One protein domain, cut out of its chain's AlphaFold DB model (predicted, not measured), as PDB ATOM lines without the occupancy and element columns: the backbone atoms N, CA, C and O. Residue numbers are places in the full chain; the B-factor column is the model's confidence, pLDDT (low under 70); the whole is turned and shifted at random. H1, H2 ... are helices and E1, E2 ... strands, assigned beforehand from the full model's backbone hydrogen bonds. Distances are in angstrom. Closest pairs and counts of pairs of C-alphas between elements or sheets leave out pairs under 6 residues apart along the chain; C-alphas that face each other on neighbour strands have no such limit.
ATOM      1  N   GLU A   9      71.014 127.350 120.652       56.41
ATOM      2  CA  GLU A   9      71.234 128.528 119.806       56.41
ATOM      3  C   GLU A   9      72.509 128.417 118.952       56.41
ATOM      4  O   GLU A   9      72.569 128.991 117.867       56.41
ATOM      5  N   LEU A  10      73.488 127.595 119.358       52.62
ATOM      6  CA  LEU A  10      74.708 127.338 118.575       52.62
ATOM      7  C   LEU A  10      74.436 126.635 117.234       52.62
ATOM      8  O   LEU A  10      75.294 126.657 116.357       52.62
ATOM      9  N   TYR A  11      73.263 126.016 117.063       52.12
ATOM     10  CA  TYR A  11      72.877 125.309 115.836       52.12
ATOM     11  C   TYR A  11      72.036 126.149 114.871       52.12
ATOM     12  O   TYR A  11      71.784 125.706 113.753       52.12
ATOM     13  N   LYS A  12      71.571 127.329 115.300       53.94
ATOM     14  CA  LYS A  12      70.688 128.204 114.507       53.94
ATOM     15  C   LYS A  12      71.407 129.399 113.885       53.94
ATOM     16  O   LYS A  12      70.798 130.124 113.107       53.94
ATOM     17  N   ALA A  13      72.666 129.621 114.248       56.00
ATOM     18  CA  ALA A  13      73.491 130.696 113.723       56.00
ATOM     19  C   ALA A  13      74.682 130.116 112.955       56.00
ATOM     20  O   ALA A  13      75.193 129.048 113.299       56.00
ATOM     21  N   GLU A  14      75.147 130.837 111.933       57.72
ATOM     22  CA  GLU A  14      76.404 130.512 111.257       57.72
ATOM     23  C   GLU A  14      77.536 130.440 112.292       57.72
ATOM     24  O   GLU A  14      77.721 131.418 113.030       57.72
ATOM     25  N   PRO A  15      78.276 129.310 112.394       56.84
ATOM     26  CA  PRO A  15      79.337 129.165 113.370       56.84
ATOM     27  C   PRO A  15      80.333 130.297 113.182       56.84
ATOM     28  O   PRO A  15      80.926 130.469 112.118       56.84
ATOM     29  N   GLN A  16      80.516 131.076 114.237       56.91
ATOM     30  CA  GLN A  16      81.501 132.141 114.247       56.91
ATOM     31  C   GLN A  16      82.849 131.558 114.668       56.91
ATOM     32  O   GLN A  16      82.943 130.928 115.717       56.91
ATOM     33  N   SER A  17      83.871 131.766 113.833       57.97
ATOM     34  CA  SER A  17      85.309 131.566 114.098       57.97
ATOM     35  C   SER A  17      85.685 130.390 115.021       57.97
ATOM     36  O   SER A  17      85.955 129.301 114.522       57.97
ATOM     37  N   MET A  18      85.734 130.608 116.343       55.91
ATOM     38  CA  MET A  18      86.162 129.627 117.356       55.91
ATOM     39  C   MET A  18      85.024 129.017 118.191       55.91
ATOM     40  O   MET A  18      85.280 128.218 119.085       55.91
ATOM     41  N   ALA A  19      83.766 129.379 117.936       53.25
ATOM     42  CA  ALA A  19      82.616 128.864 118.687       53.25
ATOM     43  C   ALA A  19      82.285 127.391 118.366       53.25
ATOM     44  O   ALA A  19      81.442 126.788 119.026       53.25
ATOM     45  N   SER A  20      82.936 126.809 117.353       55.31
ATOM     46  CA  SER A  20      82.753 125.425 116.917       55.31
ATOM     47  C   SER A  20      84.098 124.720 116.781       55.31
ATOM     48  O   SER A  20      85.023 125.256 116.172       55.31
ATOM     49  N   ALA A  21      84.174 123.471 117.254       49.00
ATOM     50  CA  ALA A  21      85.323 122.582 117.038       49.00
ATOM     51  C   ALA A  21      85.571 122.266 115.547       49.00
ATOM     52  O   ALA A  21      86.629 121.763 115.185       49.00
ATOM     53  N   PHE A  22      84.603 122.578 114.681       51.03
ATOM     54  CA  PHE A  22      84.709 122.451 113.230       51.03
ATOM     55  C   PHE A  22      84.981 123.797 112.536       51.03
ATOM     56  O   PHE A  22      84.964 123.852 111.309       51.03
ATOM     57  N   GLY A  23      85.198 124.894 113.271       59.16
ATOM     58  CA  GLY A  23      85.313 126.242 112.702       59.16
ATOM     59  C   GLY A  23      84.053 126.671 111.934       59.16
ATOM     60  O   GLY A  23      82.947 126.220 112.239       59.16
ATOM     61  N   LYS A  24      84.216 127.497 110.889       60.72
ATOM     62  CA  LYS A  24      83.120 127.903 109.979       60.72
ATOM     63  C   LYS A  24      82.702 126.798 108.983       60.72
ATOM     64  O   LYS A  24      81.952 127.063 108.051       60.72
ATOM     65  N   ASN A  25      83.199 125.563 109.135       52.81
ATOM     66  CA  ASN A  25      83.068 124.513 108.113       52.81
ATOM     67  C   ASN A  25      81.688 123.832 108.078       52.81
ATOM     68  O   ASN A  25      81.419 123.053 107.164       52.81
ATOM     69  N   TYR A  26      80.811 124.094 109.055       57.97
ATOM     70  CA  TYR A  26      79.490 123.466 109.123       57.97
ATOM     71  C   TYR A  26      78.373 124.479 109.393       57.97
ATOM     72  O   TYR A  26      78.044 124.768 110.539       57.97
ATOM     73  N   PHE A  27      77.759 124.987 108.326       55.41
ATOM     74  CA  PHE A  27      76.538 125.783 108.394       55.41
ATOM     75  C   PHE A  27      75.627 125.440 107.219       55.41
ATOM     76  O   PHE A  27      76.071 125.467 106.072       55.41
ATOM     77  N   VAL A  28      74.376 125.068 107.504       56.66
ATOM     78  CA  VAL A  28      73.435 124.596 106.475       56.66
ATOM     79  C   VAL A  28      72.486 125.720 106.060       56.66
ATOM     80  O   VAL A  28      72.458 126.045 104.878       56.66
ATOM     81  N   ASN A  29      71.762 126.349 106.997       57.47
ATOM     82  CA  ASN A  29      71.084 127.641 106.812       57.47
ATOM     83  C   ASN A  29      70.554 128.206 108.155       57.47
ATOM     84  O   ASN A  29      70.681 127.558 109.192       57.47
ATOM     85  N   ASN A  30      69.917 129.386 108.101       54.66
ATOM     86  CA  ASN A  30      69.231 130.033 109.234       54.66
ATOM     87  C   ASN A  30      67.726 129.689 109.365       54.66
ATOM     88  O   ASN A  30      67.103 130.058 110.355       54.66
ATOM     89  N   GLU A  31      67.111 129.031 108.379       55.75
ATOM     90  CA  GLU A  31      65.657 128.805 108.303       55.75
ATOM     91  C   GLU A  31      65.347 127.428 107.718       55.75
ATOM     92  O   GLU A  31      65.861 127.094 106.663       55.75
ATOM     93  N   SER A  32      64.453 126.633 108.309       55.88
ATOM     94  CA  SER A  32      64.071 125.342 107.713       55.88
ATOM     95  C   SER A  32      63.498 125.546 106.300       55.88
ATOM     96  O   SER A  32      62.393 126.055 106.151       55.88
ATOM     97  N   GLN A  33      64.276 125.193 105.269       59.56
ATOM     98  CA  GLN A  33      63.861 125.334 103.869       59.56
ATOM     99  C   GLN A  33      63.122 124.066 103.426       59.56
ATOM    100  O   GLN A  33      62.035 124.155 102.873       59.56
ATOM    101  N   GLU A  34      63.671 122.885 103.745       60.44
ATOM    102  CA  GLU A  34      63.085 121.564 103.477       60.44
ATOM    103  C   GLU A  34      63.602 120.523 104.496       60.44
ATOM    104  O   GLU A  34      64.562 120.774 105.234       60.44
ATOM    105  N   HIS A  35      62.989 119.332 104.540       57.53
ATOM    106  CA  HIS A  35      63.539 118.210 105.309       57.53
ATOM    107  C   HIS A  35      64.872 117.757 104.697       57.53
ATOM    108  O   HIS A  35      64.945 117.438 103.513       57.53
ATOM    109  N   SER A  36      65.918 117.636 105.519       57.91
ATOM    110  CA  SER A  36      67.135 116.928 105.110       57.91
ATOM    111  C   SER A  36      66.836 115.431 105.028       57.91
ATOM    112  O   SER A  36      66.873 114.728 106.036       57.91
ATOM    113  N   SER A  37      66.489 114.939 103.839       58.09
ATOM    114  CA  SER A  37      66.257 113.514 103.603       58.09
ATOM    115  C   SER A  37      67.477 112.872 102.954       58.09
ATOM    116  O   SER A  37      67.867 113.240 101.846       58.09
ATOM    117  N   PHE A  38      68.038 111.859 103.605       60.91
ATOM    118  CA  PHE A  38      69.006 110.968 102.981       60.91
ATOM    119  C   PHE A  38      68.295 109.665 102.622       60.91
ATOM    120  O   PHE A  38      67.821 108.950 103.499       60.91
ATOM    121  N   LEU A  39      68.195 109.359 101.328       58.91
ATOM    122  CA  LEU A  39      67.424 108.206 100.847       58.91
ATOM    123  C   LEU A  39      68.152 106.871 101.079       58.91
ATOM    124  O   LEU A  39      67.520 105.816 101.058       58.91
ATOM    125  N   LYS A  40      69.481 106.896 101.263       69.50
ATOM    126  CA  LYS A  40      70.328 105.711 101.480       69.50
ATOM    127  C   LYS A  40      71.476 106.020 102.440       69.50
ATOM    128  O   LYS A  40      72.137 107.045 102.299       69.50
ATOM    129  N   GLU A  41      71.798 105.079 103.328       68.50
ATOM    130  CA  GLU A  41      72.919 105.169 104.284       68.50
ATOM    131  C   GLU A  41      74.258 105.517 103.606       68.50
ATOM    132  O   GLU A  41      75.021 106.353 104.088       68.50
ATOM    133  N   LYS A  42      74.505 104.959 102.412       67.81
ATOM    134  CA  LYS A  42      75.697 105.263 101.609       67.81
ATOM    135  C   LYS A  42      75.816 106.753 101.256       67.81
ATOM    136  O   LYS A  42      76.915 107.287 101.291       67.81
ATOM    137  N   GLN A  43      74.706 107.437 100.974       69.50
ATOM    138  CA  GLN A  43      74.724 108.870 100.652       69.50
ATOM    139  C   GLN A  43      75.072 109.722 101.875       69.50
ATOM    140  O   GLN A  43      75.778 110.712 101.728       69.50
ATOM    141  N   VAL A  44      74.633 109.316 103.074       67.56
ATOM    142  CA  VAL A  44      75.033 109.962 104.336       67.56
ATOM    143  C   VAL A  44      76.535 109.821 104.530       67.56
ATOM    144  O   VAL A  44      77.226 110.811 104.747       67.56
ATOM    145  N   LYS A  45      77.052 108.593 104.406       73.50
ATOM    146  CA  LYS A  45      78.479 108.303 104.565       73.50
ATOM    147  C   LYS A  45      79.326 109.082 103.560       73.50
ATOM    148  O   LYS A  45      80.281 109.733 103.965       73.50
ATOM    149  N   ASP A  46      78.969 109.040 102.280       72.69
ATOM    150  CA  ASP A  46      79.715 109.720 101.217       72.69
ATOM    151  C   ASP A  46      79.663 111.245 101.400       72.69
ATOM    152  O   ASP A  46      80.677 111.927 101.249       72.69
ATOM    153  N   TRP A  47      78.512 111.785 101.816       72.44
ATOM    154  CA  TRP A  47      78.378 113.203 102.133       72.44
ATOM    155  C   TRP A  47      79.243 113.599 103.336       72.44
ATOM    156  O   TRP A  47      80.062 114.506 103.200       72.44
ATOM    157  N   ILE A  48      79.156 112.892 104.469       73.00
ATOM    158  CA  ILE A  48      79.985 113.158 105.658       73.00
ATOM    159  C   ILE A  48      81.476 113.061 105.305       73.00
ATOM    160  O   ILE A  48      82.244 113.970 105.616       73.00
ATOM    161  N   LEU A  49      81.889 112.002 104.601       74.56
ATOM    162  CA  LEU A  49      83.277 111.817 104.179       74.56
ATOM    163  C   LEU A  49      83.749 112.947 103.263       74.56
ATOM    164  O   LEU A  49      84.847 113.456 103.469       74.56
ATOM    165  N   SER A  50      82.939 113.397 102.301       70.94
ATOM    166  CA  SER A  50      83.313 114.514 101.416       70.94
ATOM    167  C   SER A  50      83.586 115.814 102.184       70.94
ATOM    168  O   SER A  50      84.455 116.600 101.799       70.94
ATOM    169  N   ARG A  51      82.883 116.022 103.306       68.00
ATOM    170  CA  ARG A  51      83.001 117.218 104.149       68.00
ATOM    171  C   ARG A  51      84.147 117.134 105.145       68.00
ATOM    172  O   ARG A  51      84.800 118.140 105.376       68.00
ATOM    173  N   LEU A  52      84.416 115.951 105.691       74.75
ATOM    174  CA  LEU A  52      85.499 115.739 106.655       74.75
ATOM    175  C   LEU A  52      86.864 115.479 105.997       74.75
ATOM    176  O   LEU A  52      87.892 115.656 106.639       74.75
ATOM    177  N   SER A  53      86.891 115.060 104.729       80.50
ATOM    178  CA  SER A  53      88.137 114.791 103.987       80.50
ATOM    179  C   SER A  53      88.699 116.006 103.243       80.50
ATOM    180  O   SER A  53      89.837 115.963 102.768       80.50
ATOM    181  N   THR A  54      87.915 117.078 103.121       85.62
ATOM    182  CA  THR A  54      88.316 118.311 102.438       85.62
ATOM    183  C   THR A  54      88.762 119.341 103.466       85.62
ATOM    184  O   THR A  54      87.973 119.769 104.305       85.62
ATOM    185  N   LEU A  55      90.032 119.729 103.410       88.81
ATOM    186  CA  LEU A  55      90.689 120.593 104.381       88.81
ATOM    187  C   LEU A  55      91.555 121.612 103.646       88.81
ATOM    188  O   LEU A  55      92.158 121.309 102.613       88.81
ATOM    189  N   ILE A  56      91.642 122.816 104.202       93.69
ATOM    190  CA  ILE A  56      92.684 123.762 103.812       93.69
ATOM    191  C   ILE A  56      93.990 123.275 104.443       93.69
ATOM    192  O   ILE A  56      94.046 123.013 105.642       93.69
ATOM    193  N   VAL A  57      95.032 123.155 103.628       94.75
ATOM    194  CA  VAL A  57      96.376 122.770 104.051       94.75
ATOM    195  C   VAL A  57      97.316 123.937 103.808       94.75
ATOM    196  O   VAL A  57      97.360 124.495 102.713       94.75
ATOM    197  N   GLY A  58      98.072 124.281 104.841       95.31
ATOM    198  CA  GLY A  58      99.081 125.329 104.856       95.31
ATOM    199  C   GLY A  58      99.621 125.502 106.277       95.31
ATOM    200  O   GLY A  58      99.189 124.793 107.190       95.31
ATOM    201  N   PRO A  59     100.580 126.408 106.499       95.06
ATOM    202  CA  PRO A  59     101.099 126.649 107.836       95.06
ATOM    203  C   PRO A  59     100.078 127.427 108.688       95.06
ATOM    204  O   PRO A  59      99.455 128.377 108.212       95.06
ATOM    205  N   ILE A  60      99.928 127.047 109.962       93.75
ATOM    206  CA  ILE A  60      99.107 127.802 110.927       93.75
ATOM    207  C   ILE A  60      99.788 129.135 111.249       93.75
ATOM    208  O   ILE A  60      99.163 130.188 111.144       93.75
ATOM    209  N   ASN A  61     101.082 129.111 111.590       94.44
ATOM    210  CA  ASN A  61     101.890 130.326 111.632       94.44
ATOM    211  C   ASN A  61     102.217 130.772 110.200       94.44
ATOM    212  O   ASN A  61     103.064 130.192 109.520       94.44
ATOM    213  N   ALA A  62     101.499 131.792 109.757       95.69
ATOM    214  CA  ALA A  62     101.447 132.263 108.392       95.69
ATOM    215  C   ALA A  62     102.457 133.388 108.125       95.69
ATOM    216  O   ALA A  62     102.675 134.274 108.954       95.69
ATOM    217  N   TYR A  63     103.027 133.381 106.921       95.25
ATOM    218  CA  TYR A  63     104.031 134.338 106.458       95.25
ATOM    219  C   TYR A  63     103.778 134.723 104.993       95.25
ATOM    220  O   TYR A  63     103.006 134.079 104.279       95.25
ATOM    221  N   THR A  64     104.405 135.802 104.525       96.75
ATOM    222  CA  THR A  64     104.294 136.216 103.119       96.75
ATOM    223  C   THR A  64     104.902 135.159 102.202       96.75
ATOM    224  O   THR A  64     106.025 134.721 102.419       96.75
ATOM    225  N   ASN A  65     104.172 134.802 101.147       97.19
ATOM    226  CA  ASN A  65     104.430 133.692 100.229       97.19
ATOM    227  C   ASN A  65     104.128 132.291 100.788       97.19
ATOM    228  O   ASN A  65     104.430 131.305 100.118       97.19
ATOM    229  N   ALA A  66     103.493 132.174 101.960       97.06
ATOM    230  CA  ALA A  66     102.947 130.894 102.401       97.06
ATOM    231  C   ALA A  66     101.884 130.396 101.406       97.06
ATOM    232  O   ALA A  66     100.983 131.144 101.015       97.06
ATOM    233  N   GLN A  67     102.003 129.131 101.003       97.50
ATOM    234  CA  GLN A  67     101.077 128.479 100.084       97.50
ATOM    235  C   GLN A  67      99.991 127.743 100.862       97.50
ATOM    236  O   GLN A  67     100.286 126.942 101.752       97.50
ATOM    237  N   TYR A  68      98.746 127.960 100.451       97.81
ATOM    238  CA  TYR A  68      97.583 127.216 100.906       97.81
ATOM    239  C   TYR A  68      96.955 126.471  99.732       97.81
ATOM    240  O   TYR A  68      96.947 126.952  98.595       97.81
ATOM    241  N   PHE A  69      96.430 125.282  99.995       96.38
ATOM    242  CA  PHE A  69      95.660 124.515  99.022       96.38
ATOM    243  C   PHE A  69      94.489 123.809  99.699       96.38
ATOM    244  O   PHE A  69      94.495 123.596 100.907       96.38
ATOM    245  N   LEU A  70      93.467 123.473  98.920       94.56
ATOM    246  CA  LEU A  70      92.291 122.754  99.395       94.56
ATOM    247  C   LEU A  70      92.399 121.297  98.934       94.56
ATOM    248  O   LEU A  70      92.522 121.039  97.734       94.56
ATOM    249  N   THR A  71      92.397 120.340  99.865       92.25
ATOM    250  CA  THR A  71      92.435 118.913  99.505       92.25
ATOM    251  C   THR A  71      91.164 118.516  98.763       92.25
ATOM    252  O   THR A  71      90.106 119.082  99.000       92.25
ATOM    253  N   ASN A  72      91.244 117.545  97.849       87.69
ATOM    254  CA  ASN A  72      90.082 117.016  97.113       87.69
ATOM    255  C   ASN A  72      89.241 118.068  96.358       87.69
ATOM    256  O   ASN A  72      88.101 117.790  95.986       87.69
ATOM    257  N   ALA A  73      89.787 119.264  96.112       88.12
ATOM    258  CA  ALA A  73      89.096 120.306  95.372       88.12
ATOM    259  C   ALA A  73      88.826 119.859  93.929       88.12
ATOM    260  O   ALA A  73      89.714 119.351  93.242       88.12
ATOM    261  N   ILE A  74      87.601 120.086  93.455       83.50
ATOM    262  CA  ILE A  74      87.199 119.780  92.080       83.50
ATOM    263  C   ILE A  74      86.994 121.103  91.349       83.50
ATOM    264  O   ILE A  74      86.084 121.866  91.673       83.50
ATOM    265  N   GLY A  75      87.837 121.379  90.355       87.19
ATOM    266  CA  GLY A  75      87.786 122.621  89.584       87.19
ATOM    267  C   GLY A  75      88.429 123.809  90.306       87.19
ATOM    268  O   GLY A  75      89.407 123.660  91.036       87.19
ATOM    269  N   VAL A  76      87.906 125.011  90.062       90.06
ATOM    270  CA  VAL A  76      88.496 126.256  90.575       90.06
ATOM    271  C   VAL A  76      88.134 126.452  92.048       90.06
ATOM    272  O   VAL A  76      86.973 126.335  92.443       90.06
ATOM    273  N   THR A  77      89.136 126.778  92.862       95.25
ATOM    274  CA  THR A  77      88.944 127.206  94.252       95.25
ATOM    275  C   THR A  77      89.080 128.719  94.332       95.25
ATOM    276  O   THR A  77      90.059 129.290  93.855       95.25
ATOM    277  N   SER A  78      88.088 129.364  94.930       95.75
ATOM    278  CA  SER A  78      88.136 130.787  95.268       95.75
ATOM    279  C   SER A  78      88.711 130.961  96.670       95.75
ATOM    280  O   SER A  78      88.344 130.215  97.573       95.75
ATOM    281  N   TRP A  79      89.610 131.926  96.844       97.81
ATOM    282  CA  TRP A  79      90.315 132.171  98.101       97.81
ATOM    283  C   TRP A  79      90.020 133.571  98.626       97.81
ATOM    284  O   TRP A  79      89.916 134.524  97.853       97.81
ATOM    285  N   SER A  80      89.918 133.698  99.943       96.88
ATOM    286  CA  SER A  80      89.818 134.984 100.630       96.88
ATOM    287  C   SER A  80      90.340 134.878 102.064       96.88
ATOM    288  O   SER A  80      90.680 133.798 102.541       96.88
ATOM    289  N   THR A  81      90.437 136.016 102.742       96.69
ATOM    290  CA  THR A  81      90.728 136.095 104.177       96.69
ATOM    291  C   THR A  81      89.657 136.936 104.844       96.69
ATOM    292  O   THR A  81      89.263 137.958 104.278       96.69
ATOM    293  N   ASP A  82      89.254 136.591 106.060       93.75
ATOM    294  CA  ASP A  82      88.203 137.340 106.760       93.75
ATOM    295  C   ASP A  82      88.669 138.691 107.340       93.75
ATOM    296  O   ASP A  82      87.843 139.536 107.686       93.75
ATOM    297  N   ASN A  83      89.983 138.943 107.384       94.88
ATOM    298  CA  ASN A  83      90.548 140.228 107.790       94.88
ATOM    299  C   ASN A  83      91.738 140.655 106.915       94.88
ATOM    300  O   ASN A  83      92.899 140.340 107.191       94.88
ATOM    301  N   SER A  84      91.446 141.475 105.902       95.88
ATOM    302  CA  SER A  84      92.431 141.977 104.932       95.88
ATOM    303  C   SER A  84      93.489 142.926 105.510       95.88
ATOM    304  O   SER A  84      94.471 143.229 104.825       95.88
ATOM    305  N   LYS A  85      93.314 143.409 106.752       96.69
ATOM    306  CA  LYS A  85      94.331 144.195 107.471       96.69
ATOM    307  C   LYS A  85      95.433 143.307 108.054       96.69
ATOM    308  O   LYS A  85      96.545 143.789 108.243       96.69
ATOM    309  N   ILE A  86      95.133 142.035 108.328       96.44
ATOM    310  CA  ILE A  86      96.079 141.067 108.901       96.44
ATOM    311  C   ILE A  86      96.800 140.311 107.782       96.44
ATOM    312  O   ILE A  86      98.030 140.286 107.753       96.44
ATOM    313  N   ALA A  87      96.062 139.766 106.814       98.00
ATOM    314  CA  ALA A  87      96.636 139.102 105.646       98.00
ATOM    315  C   ALA A  87      95.708 139.205 104.436       98.00
ATOM    316  O   ALA A  87      94.522 139.473 104.572       98.00
ATOM    317  N   THR A  88      96.247 138.982 103.245       98.19
ATOM    318  CA  THR A  88      95.467 138.768 102.018       98.19
ATOM    319  C   THR A  88      95.956 137.522 101.306       98.19
ATOM    320  O   THR A  88      97.126 137.180 101.426       98.19
ATOM    321  N   ILE A  89      95.100 136.877 100.524       98.56
ATOM    322  CA  ILE A  89      95.449 135.697  99.728       98.56
ATOM    323  C   ILE A  89      95.044 135.922  98.272       98.56
ATOM    324  O   ILE A  89      94.010 136.537  98.006       98.56
ATOM    325  N   ASN A  90      95.875 135.485  97.328       98.00
ATOM    326  CA  ASN A  90      95.563 135.589  95.903       98.00
ATOM    327  C   ASN A  90      94.802 134.350  95.387       98.00
ATOM    328  O   ASN A  90      94.627 133.360  96.096       98.00
ATOM    329  N   SER A  91      94.373 134.384  94.122       96.25
ATOM    330  CA  SER A  91      93.628 133.286  93.484       96.25
ATOM    331  C   SER A  91      94.405 131.968  93.386       96.25
ATOM    332  O   SER A  91      93.796 130.918  93.213       96.25
ATOM    333  N   SER A  92      95.734 132.013  93.492       96.19
ATOM    334  CA  SER A  92      96.609 130.837  93.488       96.19
ATOM    335  C   SER A  92      96.839 130.259  94.888       96.19
ATOM    336  O   SER A  92      97.612 129.315  95.022       96.19
ATOM    337  N   GLY A  93      96.202 130.805  95.930       97.38
ATOM    338  CA  GLY A  93      96.377 130.348  97.310       97.38
ATOM    339  C   GLY A  93      97.667 130.844  97.973       97.38
ATOM    340  O   GLY A  93      98.084 130.282  98.980       97.38
ATOM    341  N   ILE A  94      98.314 131.880  97.428       98.31
ATOM    342  CA  ILE A  94      99.533 132.464  98.004       98.31
ATOM    343  C   ILE A  94      99.149 133.630  98.914       98.31
ATOM    344  O   ILE A  94      98.487 134.583  98.484       98.31
ATOM    345  N   LEU A  95      99.580 133.556 100.170       98.44
ATOM    346  CA  LEU A  95      99.293 134.547 101.199       98.44
ATOM    347  C   LEU A  95     100.306 135.704 101.185       98.44
ATOM    348  O   LEU A  95     101.491 135.533 100.921       98.44
ATOM    349  N   THR A  96      99.850 136.903 101.528       98.12
ATOM    350  CA  THR A  96     100.662 138.082 101.842       98.12
ATOM    351  C   THR A  96     100.289 138.573 103.237       98.12
ATOM    352  O   THR A  96      99.148 138.982 103.461       98.12
ATOM    353  N   ALA A  97     101.242 138.545 104.167       97.12
ATOM    354  CA  ALA A  97     101.065 139.075 105.514       97.12
ATOM    355  C   ALA A  97     101.122 140.613 105.495       97.12
ATOM    356  O   ALA A  97     101.958 141.198 104.809       97.12
ATOM    357  N   LYS A  98     100.230 141.270 106.244       96.56
ATOM    358  CA  LYS A  98     100.112 142.741 106.301       96.56
ATOM    359  C   LYS A  98     100.167 143.305 107.714       96.56
ATOM    360  O   LYS A  98     100.628 144.427 107.905       96.56
ATOM    361  N   GLY A  99      99.700 142.539 108.690       94.12
ATOM    362  CA  GLY A  99      99.646 142.936 110.086       94.12
ATOM    363  C   GLY A  99      99.830 141.740 111.004       94.12
ATOM    364  O   GLY A  99      99.964 140.606 110.556       94.12
ATOM    365  N   LYS A 100      99.833 142.014 112.303       93.56
ATOM    366  CA  LYS A 100      99.938 140.999 113.345       93.56
ATOM    367  C   LYS A 100      98.556 140.675 113.899       93.56
ATOM    368  O   LYS A 100      97.761 141.587 114.124       93.56
ATOM    369  N   GLY A 101      98.279 139.396 114.119       94.19
ATOM    370  CA  GLY A 101      97.024 138.942 114.707       94.19
ATOM    371  C   GLY A 101      96.554 137.615 114.132       94.19
ATOM    372  O   GLY A 101      97.291 136.925 113.426       94.19
ATOM    373  N   ILE A 102      95.314 137.266 114.452       92.75
ATOM    374  CA  ILE A 102      94.660 136.046 113.983       92.75
ATOM    375  C   ILE A 102      93.626 136.422 112.931       92.75
ATOM    376  O   ILE A 102      92.828 137.340 113.128       92.75
ATOM    377  N   CYS A 103      93.635 135.703 111.819       93.56
ATOM    378  CA  CYS A 103      92.583 135.760 110.813       93.56
ATOM    379  C   CYS A 103      92.335 134.364 110.252       93.56
ATOM    380  O   CYS A 103      93.072 133.426 110.547       93.56
ATOM    381  N   PHE A 104      91.310 134.221 109.428       93.25
ATOM    382  CA  PHE A 104      90.995 132.968 108.764       93.25
ATOM    383  C   PHE A 104      91.335 133.056 107.286       93.25
ATOM    384  O   PHE A 104      91.011 134.040 106.620       93.25
ATOM    385  N   VAL A 105      91.959 132.000 106.773       96.19
ATOM    386  CA  VAL A 105      91.985 131.720 105.339       96.19
ATOM    387  C   VAL A 105      90.697 130.986 104.999       96.19
ATOM    388  O   VAL A 105      90.354 129.997 105.647       96.19
ATOM    389  N   GLU A 106      89.986 131.470 103.989       94.50
ATOM    390  CA  GLU A 106      88.726 130.905 103.525       94.50
ATOM    391  C   GLU A 106      88.860 130.438 102.077       94.50
ATOM    392  O   GLU A 106      89.345 131.173 101.211       94.50
ATOM    393  N   ALA A 107      88.404 129.218 101.817       93.38
ATOM    394  CA  ALA A 107      88.352 128.623 100.491       93.38
ATOM    395  C   ALA A 107      86.903 128.302 100.134       93.38
ATOM    396  O   ALA A 107      86.162 127.781 100.965       93.38
ATOM    397  N   SER A 108      86.496 128.569  98.897       90.62
ATOM    398  CA  SER A 108      85.208 128.129  98.368       90.62
ATOM    399  C   SER A 108      85.394 127.332  97.086       90.62
ATOM    400  O   SER A 108      85.989 127.819  96.118       90.62
ATOM    401  N   ASN A 109      84.873 126.106  97.087       89.00
ATOM    402  CA  ASN A 109      84.871 125.198  95.949       89.00
ATOM    403  C   ASN A 109      83.460 124.618  95.781       89.00
ATOM    404  O   ASN A 109      82.877 124.103  96.732       89.00
ATOM    405  N   ASN A 110      82.887 124.751  94.579       85.06
ATOM    406  CA  ASN A 110      81.532 124.284  94.248       85.06
ATOM    407  C   ASN A 110      80.437 124.746  95.238       85.06
ATOM    408  O   ASN A 110      79.541 123.985  95.593       85.06
ATOM    409  N   GLY A 111      80.525 125.997  95.702       79.19
ATOM    410  CA  GLY A 111      79.560 126.594  96.635       79.19
ATOM    411  C   GLY A 111      79.748 126.191  98.101       79.19
ATOM    412  O   GLY A 111      78.994 126.647  98.956       79.19
ATOM    413  N   ILE A 112      80.749 125.365  98.410       79.62
ATOM    414  CA  ILE A 112      81.084 124.944  99.772       79.62
ATOM    415  C   ILE A 112      82.218 125.809 100.296       79.62
ATOM    416  O   ILE A 112      83.254 125.905  99.641       79.62
ATOM    417  N   LYS A 113      82.040 126.385 101.489       84.50
ATOM    418  CA  LYS A 113      83.073 127.157 102.183       84.50
ATOM    419  C   LYS A 113      83.843 126.298 103.184       84.50
ATOM    420  O   LYS A 113      83.253 125.502 103.909       84.50
ATOM    421  N   TYR A 114      85.147 126.531 103.237       86.94
ATOM    422  CA  TYR A 114      86.094 125.961 104.185       86.94
ATOM    423  C   TYR A 114      86.892 127.089 104.827       86.94
ATOM    424  O   TYR A 114      87.111 128.129 104.203       86.94
ATOM    425  N   SER A 115      87.342 126.884 106.057       88.62
ATOM    426  CA  SER A 115      88.031 127.901 106.836       88.62
ATOM    427  C   SER A 115      89.134 127.291 107.695       88.62
ATOM    428  O   SER A 115      88.946 126.236 108.306       88.62
ATOM    429  N   MET A 116      90.278 127.970 107.743       91.12
ATOM    430  CA  MET A 116      91.433 127.612 108.564       91.12
ATOM    431  C   MET A 116      91.925 128.846 109.328       91.12
ATOM    432  O   MET A 116      92.250 129.852 108.688       91.12
ATOM    433  N   PRO A 117      92.000 128.796 110.671       92.06
ATOM    434  CA  PRO A 117      92.593 129.875 111.446       92.06
ATOM    435  C   PRO A 117      94.104 129.921 111.213       92.06
ATOM    436  O   PRO A 117      94.778 128.890 111.197       92.06
ATOM    437  N   ILE A 118      94.636 131.128 111.061       94.25
ATOM    438  CA  ILE A 118      96.066 131.379 110.911       94.25
ATOM    439  C   ILE A 118      96.529 132.470 111.874       94.25
ATOM    440  O   ILE A 118      95.788 133.397 112.208       94.25
ATOM    441  N   VAL A 119      97.784 132.363 112.298       94.81
ATOM    442  CA  VAL A 119      98.469 133.325 113.160       94.81
ATOM    443  C   VAL A 119      99.510 134.052 112.323       94.81
ATOM    444  O   VAL A 119     100.443 133.429 111.822       94.81
ATOM    445  N   VAL A 120      99.363 135.367 112.171       95.50
ATOM    446  CA  VAL A 120     100.281 136.200 111.390       95.50
ATOM    447  C   VAL A 120     101.142 137.042 112.325       95.50
ATOM    448  O   VAL A 120     100.640 137.716 113.229       95.50
ATOM    449  N   GLY A 121     102.450 137.025 112.073       92.62
ATOM    450  CA  GLY A 121     103.456 137.670 112.912       92.62
ATOM    451  C   GLY A 121     103.886 136.810 114.103       92.62
ATOM    452  O   GLY A 121     103.290 135.777 114.405       92.62
TER     453      GLY A 121
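AT A GLANCE: This is residues 9 to 121 of the 343 residues of an uncharacterized protein of Prevotella denticola (UniProt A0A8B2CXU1). What shape appears? There is little regular structure: a long loop, residues 9 to 40, leads into helix H1, where residues 39 to 46 stick out, and beyond it E1 and the long hairpin E4 and E5 make a sheet beside the small hairpin E2 and E3. How large is it? The printed part has 113 residues, 40 in named elements, class mixed, in the order H1, E1, E2, E3, E4, E5; the sheets E1 - E4 - E5 and E2 - E3 are antiparallel. It is only just compact, close to loose, with a radius of gyration of 15.5 A for the C-alphas, spanning 47 by 32 by 20 A.

IN THESE COORDINATES: Where is the helix? H1, residues 41 to 52, runs 16.6 A from C-alpha 41 at (72.919, 105.169, 104.284). Where are the strands? E1 is residues 78 to 81, E2 87 to 89, E3 95 to 97, E4 101 to 109 (26.2 A) and E5 112 to 120, ending at (100.281, 136.200, 111.390).

HOW THE PARTS SIT: What pairs? N 80 of E1 and O 106 of E4 are 2.9 A apart, N 105 of E4 and O 116 of E5 2.9 A, N 88 of E2 and O 96 of E3 2.9 A. And H1? It is not on the sheet; its O i to N i+4 pairs are within hydrogen-bond range.

THE WHOLE: What is long? The H1 to E1 link, 25 residues; there is no cut. Where is confidence low? The pLDDT is under 70 at residues 9 to 44 and 51.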